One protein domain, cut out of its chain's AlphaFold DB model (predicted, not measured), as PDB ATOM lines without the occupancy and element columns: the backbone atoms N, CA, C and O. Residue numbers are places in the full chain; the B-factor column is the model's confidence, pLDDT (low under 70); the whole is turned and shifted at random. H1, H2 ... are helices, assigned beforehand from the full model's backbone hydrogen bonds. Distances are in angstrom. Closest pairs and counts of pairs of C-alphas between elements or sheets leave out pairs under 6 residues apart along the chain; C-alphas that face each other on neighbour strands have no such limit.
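What this domain is: This is residues 4 to 114 of the 151 residues of an uncharacterized protein of Pseudomonas extremaustralis (UniProt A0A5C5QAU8). The longest helix, H2, forms a hairpin with H1, and H4 crosses both at an angle, the centres of these three helices making a triangle. Short H3 is set away from H1, beyond H2 and H4, while residues 80 to 85 stick out and the last residues, 105 to 114, fold back along H4. The printed part has 111 residues with four named helices, H1, H2, H3 and H4 in chain order, and no named strand; its class is all helix. It is compact, with a radius of gyration of the C-alphas of 13.3 A and spans of 39 by 28 by 24 A.

Where its parts are: H2, residues 25 to 46, is 31.6 A long and begins at C-alpha 25, (-4.103, 41.183, 33.418). H1, residues 4 to 18, measures 20.9 A from C-alpha 4 at (6.848, 18.903, 16.712). H4, residues 88 to 104, measures 24.3 A and ends at C-alpha 104, (3.238, 17.513, 21.311). H3, residues 64 to 74, measures 15.4 A.

How they stand to each other: H2 is the hub, touching three helices. H1 and H2, a helical hairpin, touch at a shallow tilt of 11 degrees, opposite ways; their closest C-alphas, of Ala 16 and Ile 32, are 5.1 A apart. H2 and H4 touch at a steep tilt of 46 degrees, the same way, closest at the C-alphas of Thr 35 and Val 93, 5.3 A. H1 and H4 touch at a tilt of 38 degrees, only just steep, opposite ways, closest at the C-alphas of Ala 12 and Cys 96, 5.0 A. H2 touches H3 with residues 38 to 42 alone, at a steep tilt of 48 degrees; the closest C-alphas, of Leu 38 and Tyr 71, are 7.3 A apart. H3 and H4 are close but not clearly touching, and H1 and H3 are apart. In H1, H2, H3 and H4 every O i to N i+4 pair is within hydrogen-bond range.

The domain as a whole: The two C-alphas farthest apart, of Asp 49 and Arg 82, are 41.8 A apart. The printed part has no cut. The links H2 to H3 and H3 to H4 are long; residues 58 to 59 in the first pair antiparallel with residues 62 to 63. The pLDDT is under 70 at residues 48 to 50 and 79 to 87.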
ATOM      1  N   GLN A   4       6.922  19.158  15.271       90.75
ATOM      2  CA  GLN A   4       6.848  18.903  16.712       90.75
ATOM      3  C   GLN A   4       7.100  20.178  17.530       90.75
ATOM      4  O   GLN A   4       6.336  20.481  18.445       90.75
ATOM      5  N   THR A   5       8.141  20.947  17.188       91.56
ATOM      6  CA  THR A   5       8.462  22.202  17.887       91.56
ATOM      7  C   THR A   5       7.390  23.272  17.681       91.56
ATOM      8  O   THR A   5       7.082  24.012  18.616       91.56
ATOM      9  N   ASP A   6       6.756  23.306  16.503       92.44
ATOM     10  CA  ASP A   6       5.638  24.212  16.220       92.44
ATOM     11  C   ASP A   6       4.409  23.865  17.070       92.44
ATOM     12  O   ASP A   6       3.836  24.744  17.720       92.44
ATOM     13  N   ARG A   7       4.042  22.577  17.129       94.38
ATOM     14  CA  ARG A   7       2.929  22.070  17.953       94.38
ATOM     15  C   ARG A   7       3.153  22.334  19.439       94.38
ATOM     16  O   ARG A   7       2.246  22.824  20.115       94.38
ATOM     17  N   PHE A   8       4.362  22.064  19.933       95.25
ATOM     18  CA  PHE A   8       4.748  22.335  21.317       95.25
ATOM     19  C   PHE A   8       4.566  23.817  21.660       95.25
ATOM     20  O   PHE A   8       3.856  24.159  22.608       95.25
ATOM     21  N   ARG A   9       5.143  24.712  20.849       96.00
ATOM     22  CA  ARG A   9       5.058  26.156  21.079       96.00
ATOM     23  C   ARG A   9       3.620  26.663  21.010       96.00
ATOM     24  O   ARG A   9       3.207  27.443  21.869       96.00
ATOM     25  N   GLN A  10       2.861  26.217  20.006       96.25
ATOM     26  CA  GLN A  10       1.462  26.596  19.825       96.25
ATOM     27  C   GLN A  10       0.632  26.239  21.058       96.25
ATOM     28  O   GLN A  10      -0.088  27.096  21.571       96.25
ATOM     29  N   LEU A  11       0.754  25.008  21.559       96.62
ATOM     30  CA  LEU A  11      -0.011  24.562  22.718       96.62
ATOM     31  C   LEU A  11       0.428  25.272  24.003       96.62
ATOM     32  O   LEU A  11      -0.425  25.798  24.715       96.62
ATOM     33  N   ALA A  12       1.734  25.375  24.272       97.62
ATOM     34  CA  ALA A  12       2.245  26.026  25.480       97.62
ATOM     35  C   ALA A  12       1.763  27.484  25.591       97.62
ATOM     36  O   ALA A  12       1.206  27.902  26.611       97.62
ATOM     37  N   VAL A  13       1.936  28.264  24.519       98.06
ATOM     38  CA  VAL A  13       1.544  29.680  24.485       98.06
ATOM     39  C   VAL A  13       0.026  29.837  24.391       98.06
ATOM     40  O   VAL A  13      -0.539  30.746  25.008       98.06
ATOM     41  N   GLY A  14      -0.655  28.948  23.664       97.69
ATOM     42  CA  GLY A  14      -2.111  28.926  23.558       97.69
ATOM     43  C   GLY A  14      -2.779  28.726  24.918       97.69
ATOM     44  O   GLY A  14      -3.660  29.513  25.279       97.69
ATOM     45  N   LEU A  15      -2.299  27.756  25.705       97.31
ATOM     46  CA  LEU A  15      -2.743  27.529  27.082       97.31
ATOM     47  C   LEU A  15      -2.437  28.746  27.958       97.31
ATOM     48  O   LEU A  15      -3.342  29.286  28.582       97.31
ATOM     49  N   ALA A  16      -1.205  29.263  27.940       97.31
ATOM     50  CA  ALA A  16      -0.829  30.443  28.728       97.31
ATOM     51  C   ALA A  16      -1.722  31.669  28.458       97.31
ATOM     52  O   ALA A  16      -2.030  32.446  29.367       97.31
ATOM     53  N   THR A  17      -2.147  31.838  27.207       96.88
ATOM     54  CA  THR A  17      -3.004  32.943  26.768       96.88
ATOM     55  C   THR A  17      -4.441  32.760  27.250       96.88
ATOM     56  O   THR A  17      -5.043  33.695  27.789       96.88
ATOM     57  N   ASN A  18      -4.967  31.544  27.105       95.44
ATOM     58  CA  ASN A  18      -6.396  31.257  27.208       95.44
ATOM     59  C   ASN A  18      -6.819  30.505  28.474       95.44
ATOM     60  O   ASN A  18      -8.006  30.205  28.619       95.44
ATOM     61  N   TRP A  19      -5.884  30.227  29.385       94.31
ATOM     62  CA  TRP A  19      -6.191  29.548  30.638       94.31
ATOM     63  C   TRP A  19      -7.205  30.358  31.448       94.31
ATOM     64  O   TRP A  19      -6.955  31.520  31.824       94.31
ATOM     65  N   ASP A  20      -8.355  29.740  31.698       91.31
ATOM     66  CA  ASP A  20      -9.481  30.339  32.401       91.31
ATOM     67  C   ASP A  20      -9.363  30.135  33.910       91.31
ATOM     68  O   ASP A  20     -10.118  29.418  34.561       91.31
ATOM     69  N   ILE A  21      -8.349  30.784  34.476       89.69
ATOM     70  CA  ILE A  21      -8.158  30.880  35.920       89.69
ATOM     71  C   ILE A  21      -8.174  32.347  36.363       89.69
ATOM     72  O   ILE A  21      -7.675  33.223  35.643       89.69
ATOM     73  N   PRO A  22      -8.683  32.650  37.575       88.94
ATOM     74  CA  PRO A  22      -8.678  34.009  38.100       88.94
ATOM     75  C   PRO A  22      -7.254  34.568  38.215       88.94
ATOM     76  O   PRO A  22      -6.456  34.139  39.054       88.94
ATOM     77  N   MET A  23      -6.933  35.568  37.392       89.94
ATOM     78  CA  MET A  23      -5.684  36.318  37.490       89.94
ATOM     79  C   MET A  23      -5.847  37.758  37.006       89.94
ATOM     80  O   MET A  23      -6.699  38.058  36.174       89.94
ATOM     81  N   THR A  24      -4.989  38.649  37.503       92.50
ATOM     82  CA  THR A  24      -4.905  40.017  36.983       92.50
ATOM     83  C   THR A  24      -4.306  40.023  35.579       92.50
ATOM     84  O   THR A  24      -3.464  39.184  35.255       92.50
ATOM     85  N   GLU A  25      -4.659  41.015  34.767       93.38
ATOM     86  CA  GLU A  25      -4.103  41.183  33.418       93.38
ATOM     87  C   GLU A  25      -2.567  41.242  33.426       93.38
ATOM     88  O   GLU A  25      -1.906  40.521  32.685       93.38
ATOM     89  N   ALA A  26      -1.979  41.996  34.360       93.19
ATOM     90  CA  ALA A  26      -0.527  42.066  34.516       93.19
ATOM     91  C   ALA A  26       0.113  40.694  34.809       93.19
ATOM     92  O   ALA A  26       1.237  40.425  34.385       93.19
ATOM     93  N   ARG A  27      -0.583  39.812  35.538       90.88
ATOM     94  CA  ARG A  27      -0.111  38.446  35.795       90.88
ATOM     95  C   ARG A  27      -0.275  37.554  34.565       90.88
ATOM     96  O   ARG A  27       0.607  36.735  34.327       90.88
ATOM     97  N   ARG A  28      -1.333  37.757  33.774       94.12
ATOM     98  CA  ARG A  28      -1.563  37.059  32.499       94.12
ATOM     99  C   ARG A  28      -0.475  37.368  31.486       94.12
ATOM    100  O   ARG A  28       0.128  36.451  30.946       94.12
ATOM    101  N   LEU A  29      -0.137  38.644  31.318       96.44
ATOM    102  CA  LEU A  29       0.950  39.061  30.430       96.44
ATOM    103  C   LEU A  29       2.296  38.447  30.842       96.44
ATOM    104  O   LEU A  29       3.058  38.002  29.988       96.44
ATOM    105  N   LYS A  30       2.568  38.350  32.152       96.06
ATOM    106  CA  LYS A  30       3.762  37.656  32.654       96.06
ATOM    107  C   LYS A  30       3.729  36.155  32.377       96.06
ATOM    108  O   LYS A  30       4.743  35.620  31.954       96.06
ATOM    109  N   LEU A  31       2.596  35.485  32.601       96.06
ATOM    110  CA  LEU A  31       2.441  34.059  32.294       96.06
ATOM    111  C   LEU A  31       2.741  33.784  30.816       96.06
ATOM    112  O   LEU A  31       3.559  32.918  30.522       96.06
ATOM    113  N   ILE A  32       2.142  34.559  29.907       98.06
ATOM    114  CA  ILE A  32       2.373  34.442  28.460       98.06
ATOM    115  C   ILE A  32       3.851  34.667  28.135       98.06
ATOM    116  O   ILE A  32       4.465  33.839  27.468       98.06
ATOM    117  N   SER A  33       4.440  35.751  28.649       98.12
ATOM    118  CA  SER A  33       5.837  36.101  28.383       98.12
ATOM    119  C   SER A  33       6.813  35.025  28.860       98.12
ATOM    120  O   SER A  33       7.690  34.642  28.095       98.12
ATOM    121  N   TYR A  34       6.673  34.530  30.094       98.06
ATOM    122  CA  TYR A  34       7.567  33.498  30.629       98.06
ATOM    123  C   TYR A  34       7.345  32.139  29.969       98.06
ATOM    124  O   TYR A  34       8.307  31.417  29.744       98.06
ATOM    125  N   THR A  35       6.103  31.796  29.620       98.25
ATOM    126  CA  THR A  35       5.828  30.537  28.912       98.25
ATOM    127  C   THR A  35       6.417  30.564  27.504       98.25
ATOM    128  O   THR A  35       7.038  29.592  27.095       98.25
ATOM    129  N   SER A  36       6.275  31.679  26.778       98.38
ATOM    130  CA  SER A  36       6.879  31.834  25.450       98.38
ATOM    131  C   SER A  36       8.403  31.775  25.512       98.38
ATOM    132  O   SER A  36       9.006  31.060  24.721       98.38
ATOM    133  N   ASP A  37       9.022  32.494  26.452       98.12
ATOM    134  CA  ASP A  37      10.482  32.513  26.609       98.12
ATOM    135  C   ASP A  37      11.028  31.134  27.016       98.12
ATOM    136  O   ASP A  37      12.026  30.691  26.460       98.12
ATOM    137  N   LEU A  38      10.357  30.411  27.921       97.00
ATOM    138  CA  LEU A  38      10.753  29.047  28.285       97.00
ATOM    139  C   LEU A  38      10.541  28.047  27.139       97.00
ATOM    140  O   LEU A  38      11.391  27.189  26.922       97.00
ATOM    141  N   ALA A  39       9.449  28.156  26.380       96.69
ATOM    142  CA  ALA A  39       9.238  27.305  25.211       96.69
ATOM    143  C   ALA A  39      10.351  27.512  24.171       96.69
ATOM    144  O   ALA A  39      10.954  26.541  23.716       96.69
ATOM    145  N   ASP A  40      10.675  28.769  23.857       95.19
ATOM    146  CA  ASP A  40      11.755  29.114  22.927       95.19
ATOM    147  C   ASP A  40      13.126  28.667  23.475       95.19
ATOM    148  O   ASP A  40      13.967  28.183  22.717       95.19
ATOM    149  N   HIS A  41      13.335  28.741  24.794       93.69
ATOM    150  CA  HIS A  41      14.544  28.246  25.454       93.69
ATOM    151  C   HIS A  41      14.709  26.725  25.325       93.69
ATOM    152  O   HIS A  41      15.792  26.268  24.971       93.69
ATOM    153  N   LEU A  42      13.651  25.942  25.558       93.25
ATOM    154  CA  LEU A  42      13.684  24.483  25.411       93.25
ATOM    155  C   LEU A  42      13.891  24.055  23.954       93.25
ATOM    156  O   LEU A  42      14.676  23.147  23.691       93.25
ATOM    157  N   ILE A  43      13.240  24.736  23.004       92.06
ATOM    158  CA  ILE A  43      13.448  24.505  21.566       92.06
ATOM    159  C   ILE A  43      14.908  24.782  21.188       92.06
ATOM    160  O   ILE A  43      15.517  23.992  20.474       92.06
ATOM    161  N   TYR A  44      15.483  25.881  21.684       89.19
ATOM    162  CA  TYR A  44      16.888  26.200  21.452       89.19
ATOM    163  C   TYR A  44      17.828  25.155  22.065       89.19
ATOM    164  O   TYR A  44      18.796  24.765  21.420       89.19
ATOM    165  N   TYR A  45      17.536  24.690  23.283       86.31
ATOM    166  CA  TYR A  45      18.359  23.701  23.983       86.31
ATOM    167  C   TYR A  45      18.349  22.331  23.291       86.31
ATOM    168  O   TYR A  45      19.383  21.674  23.243       86.31
ATOM    169  N   ALA A  46      17.210  21.930  22.714       84.88
ATOM    170  CA  ALA A  46      17.097  20.729  21.880       84.88
ATOM    171  C   ALA A  46      17.938  20.822  20.592       84.88
ATOM    172  O   ALA A  46      18.454  19.826  20.099       84.88
ATOM    173  N   GLY A  47      18.156  22.025  20.063       76.88
ATOM    174  CA  GLY A  47      18.912  22.204  18.826       76.88
ATOM    175  C   GLY A  47      18.205  21.615  17.599       76.88
ATOM    176  O   GLY A  47      17.038  21.230  17.639       76.88
ATOM    177  N   ASP A  48      18.907  21.601  16.464       65.62
ATOM    178  CA  ASP A  48      18.326  21.181  15.180       65.62
ATOM    179  C   ASP A  48      18.328  19.648  14.977       65.62
ATOM    180  O   ASP A  48      17.487  19.136  14.233       65.62
ATOM    181  N   ASP A  49      19.237  18.924  15.646       57.97
ATOM    182  CA  ASP A  49      19.447  17.474  15.480       57.97
ATOM    183  C   ASP A  49      18.859  16.623  16.625       57.97
ATOM    184  O   ASP A  49      18.503  15.460  16.398       57.97
ATOM    185  N   GLU A  50      18.715  17.168  17.842       60.25
ATOM    186  CA  GLU A  50      18.026  16.484  18.941       60.25
ATOM    187  C   GLU A  50      16.559  16.925  18.949       60.25
ATOM    188  O   GLU A  50      16.209  18.099  19.048       60.25
ATOM    189  N   LYS A  51      15.649  15.965  18.779       72.88
ATOM    190  CA  LYS A  51      14.218  16.241  18.917       72.88
ATOM    191  C   LYS A  51      13.950  16.685  20.351       72.88
ATOM    192  O   LYS A  51      14.494  16.090  21.280       72.88
ATOM    193  N   LEU A  52      13.065  17.667  20.521       86.94
ATOM    194  CA  LEU A  52      12.500  17.989  21.828       86.94
ATOM    195  C   LEU A  52      12.013  16.682  22.471       86.94
ATOM    196  O   LEU A  52      11.276  15.924  21.834       86.94
ATOM    197  N   CYS A  53      12.475  16.391  23.683       88.62
ATOM    198  CA  CYS A  53      12.125  15.171  24.399       88.62
ATOM    199  C   CYS A  53      11.120  15.462  25.515       88.62
ATOM    200  O   CYS A  53      10.814  16.619  25.812       88.62
ATOM    201  N   ASP A  54      10.531  14.402  26.065       90.19
ATOM    202  CA  ASP A  54       9.583  14.552  27.160       90.19
ATOM    203  C   ASP A  54      10.258  15.083  28.425       90.19
ATOM    204  O   ASP A  54      11.477  15.156  28.565       90.19
ATOM    205  N   TRP A  55       9.420  15.472  29.368       90.69
ATOM    206  CA  TRP A  55       9.834  16.104  30.610       90.69
ATOM    207  C   TRP A  55      10.737  15.240  31.503       90.69
ATOM    208  O   TRP A  55      11.515  15.791  32.279       90.69
ATOM    209  N   ASP A  56      10.640  13.913  31.396       88.69
ATOM    210  CA  ASP A  56      11.427  12.961  32.190       88.69
ATOM    211  C   ASP A  56      12.714  12.522  31.455       88.69
ATOM    212  O   ASP A  56      13.556  11.799  31.999       88.69
ATOM    213  N   SER A  57      12.893  12.991  30.220       90.19
ATOM    214  CA  SER A  57      14.036  12.717  29.361       90.19
ATOM    215  C   SER A  57      15.105  13.803  29.456       90.19
ATOM    216  O   SER A  57      14.931  14.856  30.076       90.19
ATOM    217  N   ARG A  58      16.266  13.513  28.857       87.94
ATOM    218  CA  ARG A  58      17.410  14.426  28.830       87.94
ATOM    219  C   ARG A  58      17.605  15.065  27.464       87.94
ATOM    220  O   ARG A  58      17.443  14.393  26.447       87.94
ATOM    221  N   VAL A  59      18.036  16.320  27.473       82.44
ATOM    222  CA  VAL A  59      18.554  17.061  26.314       82.44
ATOM    223  C   VAL A  59      19.943  17.557  26.686       82.44
ATOM    224  O   VAL A  59      20.119  18.056  27.796       82.44
ATOM    225  N   GLY A  60      20.952  17.374  25.831       75.69
ATOM    226  CA  GLY A  60      22.307  17.863  26.126       75.69
ATOM    227  C   GLY A  60      22.940  17.355  27.439       75.69
ATOM    228  O   GLY A  60      23.931  17.917  27.895       75.69
ATOM    229  N   GLY A  61      22.394  16.295  28.053       82.19
ATOM    230  CA  GLY A  61      22.869  15.708  29.314       82.19
ATOM    231  C   GLY A  61      22.050  16.052  30.566       82.19
ATOM    232  O   GLY A  61      22.153  15.312  31.553       82.19
ATOM    233  N   ASP A  62      21.189  17.069  30.506       87.81
ATOM    234  CA  ASP A  62      20.344  17.531  31.617       87.81
ATOM    235  C   ASP A  62      18.899  17.069  31.445       87.81
ATOM    236  O   ASP A  62      18.423  16.940  30.317       87.81
ATOM    237  N   TYR A  63      18.184  16.818  32.546       91.06
ATOM    238  CA  TYR A  63      16.754  16.518  32.466       91.06
ATOM    239  C   TYR A  63      15.954  17.766  32.095       91.06
ATOM    240  O   TYR A  63      16.237  18.863  32.577       91.06
ATOM    241  N   VAL A  64      14.906  17.600  31.286       91.44
ATOM    242  CA  VAL A  64      14.013  18.709  30.914       91.44
ATOM    243  C   VAL A  64      13.381  19.353  32.150       91.44
ATOM    244  O   VAL A  64      13.305  20.580  32.220       91.44
ATOM    245  N   CYS A  65      12.994  18.561  33.152       91.44
ATOM    246  CA  CYS A  65      12.498  19.085  34.424       91.44
ATOM    247  C   CYS A  65      13.521  19.977  35.150       91.44
ATOM    248  O   CYS A  65      13.153  21.054  35.611       91.44
ATOM    249  N   ASP A  66      14.802  19.595  35.169       91.69
ATOM    250  CA  ASP A  66      15.871  20.393  35.781       91.69
ATOM    251  C   ASP A  66      16.086  21.707  35.011       91.69
ATOM    252  O   ASP A  66      16.281  22.761  35.615       91.69
ATOM    253  N   ILE A  67      16.008  21.679  33.675       93.00
ATOM    254  CA  ILE A  67      16.101  22.887  32.838       93.00
ATOM    255  C   ILE A  67      14.949  23.850  33.159       93.00
ATOM    256  O   ILE A  67      15.170  25.054  33.322       93.00
ATOM    257  N   VAL A  68      13.723  23.330  33.282       93.50
ATOM    258  CA  VAL A  68      12.542  24.119  33.660       93.50
ATOM    259  C   VAL A  68      12.707  24.702  35.065       93.50
ATOM    260  O   VAL A  68      12.514  25.906  35.244       93.50
ATOM    261  N   ASP A  69      13.105  23.898  36.049       91.06
ATOM    262  CA  ASP A  69      13.288  24.357  37.427       91.06
ATOM    263  C   ASP A  69      14.373  25.438  37.526       91.06
ATOM    264  O   ASP A  69      14.135  26.494  38.122       91.06
ATOM    265  N   ASN A  70      15.516  25.249  36.858       91.69
ATOM    266  CA  ASN A  70      16.585  26.247  36.783       91.69
ATOM    267  C   ASN A  70      16.089  27.559  36.157       91.69
ATOM    268  O   ASN A  70      16.305  28.640  36.712       91.69
ATOM    269  N   TYR A  71      15.344  27.486  35.049       93.75
ATOM    270  CA  TYR A  71      14.751  28.661  34.410       93.75
ATOM    271  C   TYR A  71      13.843  29.443  35.371       93.75
ATOM    272  O   TYR A  71      13.920  30.678  35.452       93.75
ATOM    273  N   LEU A  72      12.961  28.736  36.086       92.62
ATOM    274  CA  LEU A  72      12.008  29.336  37.019       92.62
ATOM    275  C   LEU A  72      12.722  29.938  38.235       92.62
ATOM    276  O   LEU A  72      12.318  31.002  38.724       92.62
ATOM    277  N   TRP A  73      13.784  29.285  38.702       88.75
ATOM    278  CA  TRP A  73      14.623  29.752  39.796       88.75
ATOM    279  C   TRP A  73      15.349  31.051  39.441       88.75
ATOM    280  O   TRP A  73      15.194  32.061  40.135       88.75
ATOM    281  N   ASP A  74      16.045  31.075  38.303       91.19
ATOM    282  CA  ASP A  74      16.826  32.225  37.835       91.19
ATOM    283  C   ASP A  74      15.966  33.480  37.644       91.19
ATOM    284  O   ASP A  74      16.398  34.612  37.885       91.19
ATOM    285  N   ARG A  75      14.698  33.286  37.270       91.19
ATOM    286  CA  ARG A  75      13.714  34.363  37.078       91.19
ATOM    287  C   ARG A  75      12.920  34.700  38.337       91.19
ATOM    288  O   ARG A  75      12.027  35.548  38.281       91.19
ATOM    289  N   ARG A  76      13.255  34.088  39.481       87.75
ATOM    290  CA  ARG A  76      12.595  34.286  40.786       87.75
ATOM    291  C   ARG A  76      11.090  33.994  40.745       87.75
ATOM    292  O   ARG A  76      10.297  34.652  41.423       87.75
ATOM    293  N   LEU A  77      10.695  33.036  39.909       85.62
ATOM    294  CA  LEU A  77       9.330  32.510  39.833       85.62
ATOM    295  C   LEU A  77       9.104  31.396  40.855       85.62
ATOM    296  O   LEU A  77       7.971  31.167  41.284       85.62
ATOM    297  N   ILE A  78      10.195  30.775  41.293       76.19
ATOM    298  CA  ILE A  78      10.272  30.022  42.532       76.19
ATOM    299  C   ILE A  78      10.628  30.995  43.663       76.19
ATOM    300  O   ILE A  78      11.564  31.788  43.550       76.19
ATOM    301  N   LEU A  79       9.852  30.974  44.746       62.28
ATOM    302  CA  LEU A  79      10.098  31.798  45.926       62.28
ATOM    303  C   LEU A  79      10.226  30.883  47.141       62.28
ATOM    304  O   LEU A  79       9.217  30.490  47.705       62.28
ATOM    305  N   GLU A  80      11.443  30.662  47.636       55.62
ATOM    306  CA  GLU A  80      11.706  29.933  48.897       55.62
ATOM    307  C   GLU A  80      11.080  30.574  50.159       55.62
ATOM    308  O   GLU A  80      11.224  30.088  51.285       55.62
ATOM    309  N   ARG A  81      10.365  31.694  50.028       43.31
ATOM    310  CA  ARG A  81       9.760  32.385  51.166       43.31
ATOM    311  C   ARG A  81       8.423  31.731  51.524       43.31
ATOM    312  O   ARG A  81       7.426  32.000  50.868       43.31
ATOM    313  N   ARG A  82       8.406  31.024  52.667       46.94
ATOM    314  CA  ARG A  82       7.249  30.378  53.347       46.94
ATOM    315  C   ARG A  82       6.982  28.905  53.003       46.94
ATOM    316  O   ARG A  82       5.857  28.455  53.177       46.94
ATOM    317  N   GLY A  83       7.992  28.141  52.582       50.31
ATOM    318  CA  GLY A  83       7.822  26.696  52.357       50.31
ATOM    319  C   GLY A  83       6.964  26.345  51.133       50.31
ATOM    320  O   GLY A  83       6.541  25.204  51.002       50.31
ATOM    321  N   GLU A  84       6.712  27.311  50.244       49.19
ATOM    322  CA  GLU A  84       6.211  27.052  48.894       49.19
ATOM    323  C   GLU A  84       7.419  26.811  47.982       49.19
ATOM    324  O   GLU A  84       8.215  27.714  47.745       49.19
ATOM    325  N   THR A  85       7.579  25.582  47.487       53.25
ATOM    326  CA  THR A  85       8.723  25.189  46.644       53.25
ATOM    327  C   THR A  85       8.695  25.839  45.258       53.25
ATOM    328  O   THR A  85       9.725  25.903  44.608       53.25
ATOM    329  N   VAL A  86       7.546  26.362  44.808       59.66
ATOM    330  CA  VAL A  86       7.379  27.101  43.545       59.66
ATOM    331  C   VAL A  86       6.282  28.155  43.735       59.66
ATOM    332  O   VAL A  86       5.198  27.854  44.237       59.66
ATOM    333  N   GLY A  87       6.526  29.408  43.335       69.62
ATOM    334  CA  GLY A  87       5.507  30.454  43.420       69.62
ATOM    335  C   GLY A  87       4.362  30.183  42.439       69.62
ATOM    336  O   GLY A  87       4.583  29.701  41.333       69.62
ATOM    337  N   ARG A  88       3.122  30.563  42.781       83.56
ATOM    338  CA  ARG A  88       1.928  30.266  41.952       83.56
ATOM    339  C   ARG A  88       2.052  30.663  40.466       83.56
ATOM    340  O   ARG A  88       1.377  30.085  39.633       83.56
ATOM    341  N   LEU A  89       2.872  31.663  40.110       89.50
ATOM    342  CA  LEU A  89       3.132  32.000  38.699       89.50
ATOM    343  C   LEU A  89       4.084  30.995  38.033       89.50
ATOM    344  O   LEU A  89       3.811  30.594  36.909       89.50
ATOM    345  N   GLY A  90       5.150  30.578  38.723       91.56
ATOM    346  CA  GLY A  90       6.050  29.529  38.247       91.56
ATOM    347  C   GLY A  90       5.321  28.204  38.033       91.56
ATOM    348  O   GLY A  90       5.514  27.585  36.995       91.56
ATOM    349  N   ASN A  91       4.386  27.847  38.925       90.94
ATOM    350  CA  ASN A  91       3.526  26.673  38.734       90.94
ATOM    351  C   ASN A  91       2.725  26.762  37.438       90.94
ATOM    352  O   ASN A  91       2.717  25.817  36.667       90.94
ATOM    353  N   HIS A  92       2.090  27.904  37.160       93.38
ATOM    354  CA  HIS A  92       1.320  28.045  35.924       93.38
ATOM    355  C   HIS A  92       2.211  27.948  34.673       93.38
ATOM    356  O   HIS A  92       1.827  27.304  33.705       93.38
ATOM    357  N   VAL A  93       3.409  28.546  34.695       95.56
ATOM    358  CA  VAL A  93       4.373  28.428  33.586       95.56
ATOM    359  C   VAL A  93       4.771  26.962  33.379       95.56
ATOM    360  O   VAL A  93       4.676  26.456  32.265       95.56
ATOM    361  N   SER A  94       5.150  26.271  34.457       94.31
ATOM    362  CA  SER A  94       5.512  24.849  34.443       94.31
ATOM    363  C   SER A  94       4.377  23.975  33.899       94.31
ATOM    364  O   SER A  94       4.594  23.175  32.990       94.31
ATOM    365  N   CYS A  95       3.142  24.203  34.357       94.56
ATOM    366  CA  CYS A  95       1.952  23.504  33.881       94.56
ATOM    367  C   CYS A  95       1.749  23.659  32.369       94.56
ATOM    368  O   CYS A  95       1.530  22.655  31.698       94.56
ATOM    369  N   CYS A  96       1.846  24.876  31.819       96.81
ATOM    370  CA  CYS A  96       1.710  25.091  30.373       96.81
ATOM    371  C   CYS A  96       2.789  24.346  29.572       96.81
ATOM    372  O   CYS A  96       2.495  23.798  28.512       96.81
ATOM    373  N   ILE A  97       4.028  24.317  30.075       96.50
ATOM    374  CA  ILE A  97       5.153  23.645  29.414       96.50
ATOM    375  C   ILE A  97       5.000  22.126  29.466       96.50
ATOM    376  O   ILE A  97       5.075  21.484  28.423       96.50
ATOM    377  N   ARG A  98       4.731  21.549  30.642       95.25
ATOM    378  CA  ARG A  98       4.516  20.102  30.790       95.25
ATOM    379  C   ARG A  98       3.325  19.640  29.954       95.25
ATOM    380  O   ARG A  98       3.472  18.697  29.190       95.25
ATOM    381  N   ALA A  99       2.202  20.359  30.004       95.00
ATOM    382  CA  ALA A  99       1.024  20.067  29.186       95.00
ATOM    383  C   ALA A  99       1.359  20.023  27.688       95.00
ATOM    384  O   ALA A  99       0.897  19.145  26.963       95.00
ATOM    385  N   ALA A 100       2.181  20.964  27.221       95.31
ATOM    386  CA  ALA A 100       2.591  21.008  25.830       95.31
ATOM    387  C   ALA A 100       3.569  19.889  25.454       95.31
ATOM    388  O   ALA A 100       3.442  19.336  24.364       95.31
ATOM    389  N   LEU A 101       4.517  19.541  26.330       93.88
ATOM    390  CA  LEU A 101       5.419  18.404  26.122       93.88
ATOM    391  C   LEU A 101       4.635  17.094  26.040       93.88
ATOM    392  O   LEU A 101       4.856  16.319  25.114       93.88
ATOM    393  N   ASP A 102       3.678  16.895  26.944       91.75
ATOM    394  CA  ASP A 102       2.875  15.677  26.994       91.75
ATOM    395  C   ASP A 102       2.174  15.437  25.652       91.75
ATOM    396  O   ASP A 102       2.328  14.389  25.036       91.75
ATOM    397  N   ILE A 103       1.487  16.450  25.125       92.44
ATOM    398  CA  ILE A 103       0.678  16.287  23.910       92.44
ATOM    399  C   ILE A 103       1.508  16.377  22.622       92.44
ATOM    400  O   ILE A 103       1.264  15.630  21.675       92.44
ATOM    401  N   ALA A 104       2.479  17.292  22.544       91.94
ATOM    402  CA  ALA A 104       3.238  17.513  21.311       91.94
ATOM    403  C   ALA A 104       4.430  16.559  21.147       91.94
ATOM    404  O   ALA A 104       4.871  16.343  20.015       91.94
ATOM    405  N   VAL A 105       4.967  16.012  22.242       89.81
ATOM    406  CA  VAL A 105       6.190  15.199  22.230       89.81
ATOM    407  C   VAL A 105       5.904  13.745  22.566       89.81
ATOM    408  O   VAL A 105       6.040  12.890  21.690       89.81
ATOM    409  N   SER A 106       5.562  13.450  23.819       86.12
ATOM    410  CA  SER A 106       5.376  12.082  24.305       86.12
ATOM    411  C   SER A 106       4.694  12.071  25.666       86.12
ATOM    412  O   SER A 106       4.813  13.007  26.451       86.12
ATOM    413  N   ALA A 107       4.006  10.967  25.944       78.50
ATOM    414  CA  ALA A 107       3.159  10.815  27.108       78.50
ATOM    415  C   ALA A 107       3.884  10.759  28.427       78.50
ATOM    416  O   ALA A 107       4.904  10.094  28.574       78.50
ATOM    417  N   SER A 108       3.261  11.393  29.414       75.81
ATOM    418  CA  SER A 108       3.685  11.370  30.799       75.81
ATOM    419  C   SER A 108       2.460  11.272  31.727       75.81
ATOM    420  O   SER A 108       1.357  10.955  31.284       75.81
ATOM    421  N   ALA A 109       2.636  11.550  33.021       77.50
ATOM    422  CA  ALA A 109       1.555  11.586  34.006       77.50
ATOM    423  C   ALA A 109       0.486  12.685  33.783       77.50
ATOM    424  O   ALA A 109      -0.519  12.674  34.488       77.50
ATOM    425  N   GLY A 110       0.674  13.620  32.844       79.44
ATOM    426  CA  GLY A 110      -0.276  14.713  32.618       79.44
ATOM    427  C   GLY A 110      -0.150  15.874  33.608       79.44
ATOM    428  O   GLY A 110       0.673  15.857  34.528       79.44
ATOM    429  N   VAL A 111      -0.987  16.903  33.425       83.44
ATOM    430  CA  VAL A 111      -1.016  18.114  34.267       83.44
ATOM    431  C   VAL A 111      -2.421  18.405  34.780       83.44
ATOM    432  O   VAL A 111      -3.279  18.897  34.056       83.44
ATOM    433  N   ILE A 112      -2.660  18.214  36.073       83.25
ATOM    434  CA  ILE A 112      -3.946  18.598  36.671       83.25
ATOM    435  C   ILE A 112      -4.106  20.127  36.639       83.25
ATOM    436  O   ILE A 112      -3.210  20.867  37.051       83.25
ATOM    437  N   GLY A 113      -5.281  20.599  36.211       85.38
ATOM    438  CA  GLY A 113      -5.670  22.013  36.291       85.38
ATOM    439  C   GLY A 113      -6.126  22.651  34.978       85.38
ATOM    440  O   GLY A 113      -6.575  23.797  35.010       85.38
ATOM    441  N   PHE A 114      -6.042  21.928  33.861       93.50
ATOM    442  CA  PHE A 114      -6.625  22.339  32.582       93.50
ATOM    443  C   PHE A 114      -7.929  21.604  32.294       93.50
ATOM    444  O   PHE A 114      -8.053  20.408  32.576       93.50
TER     445      PHE A 114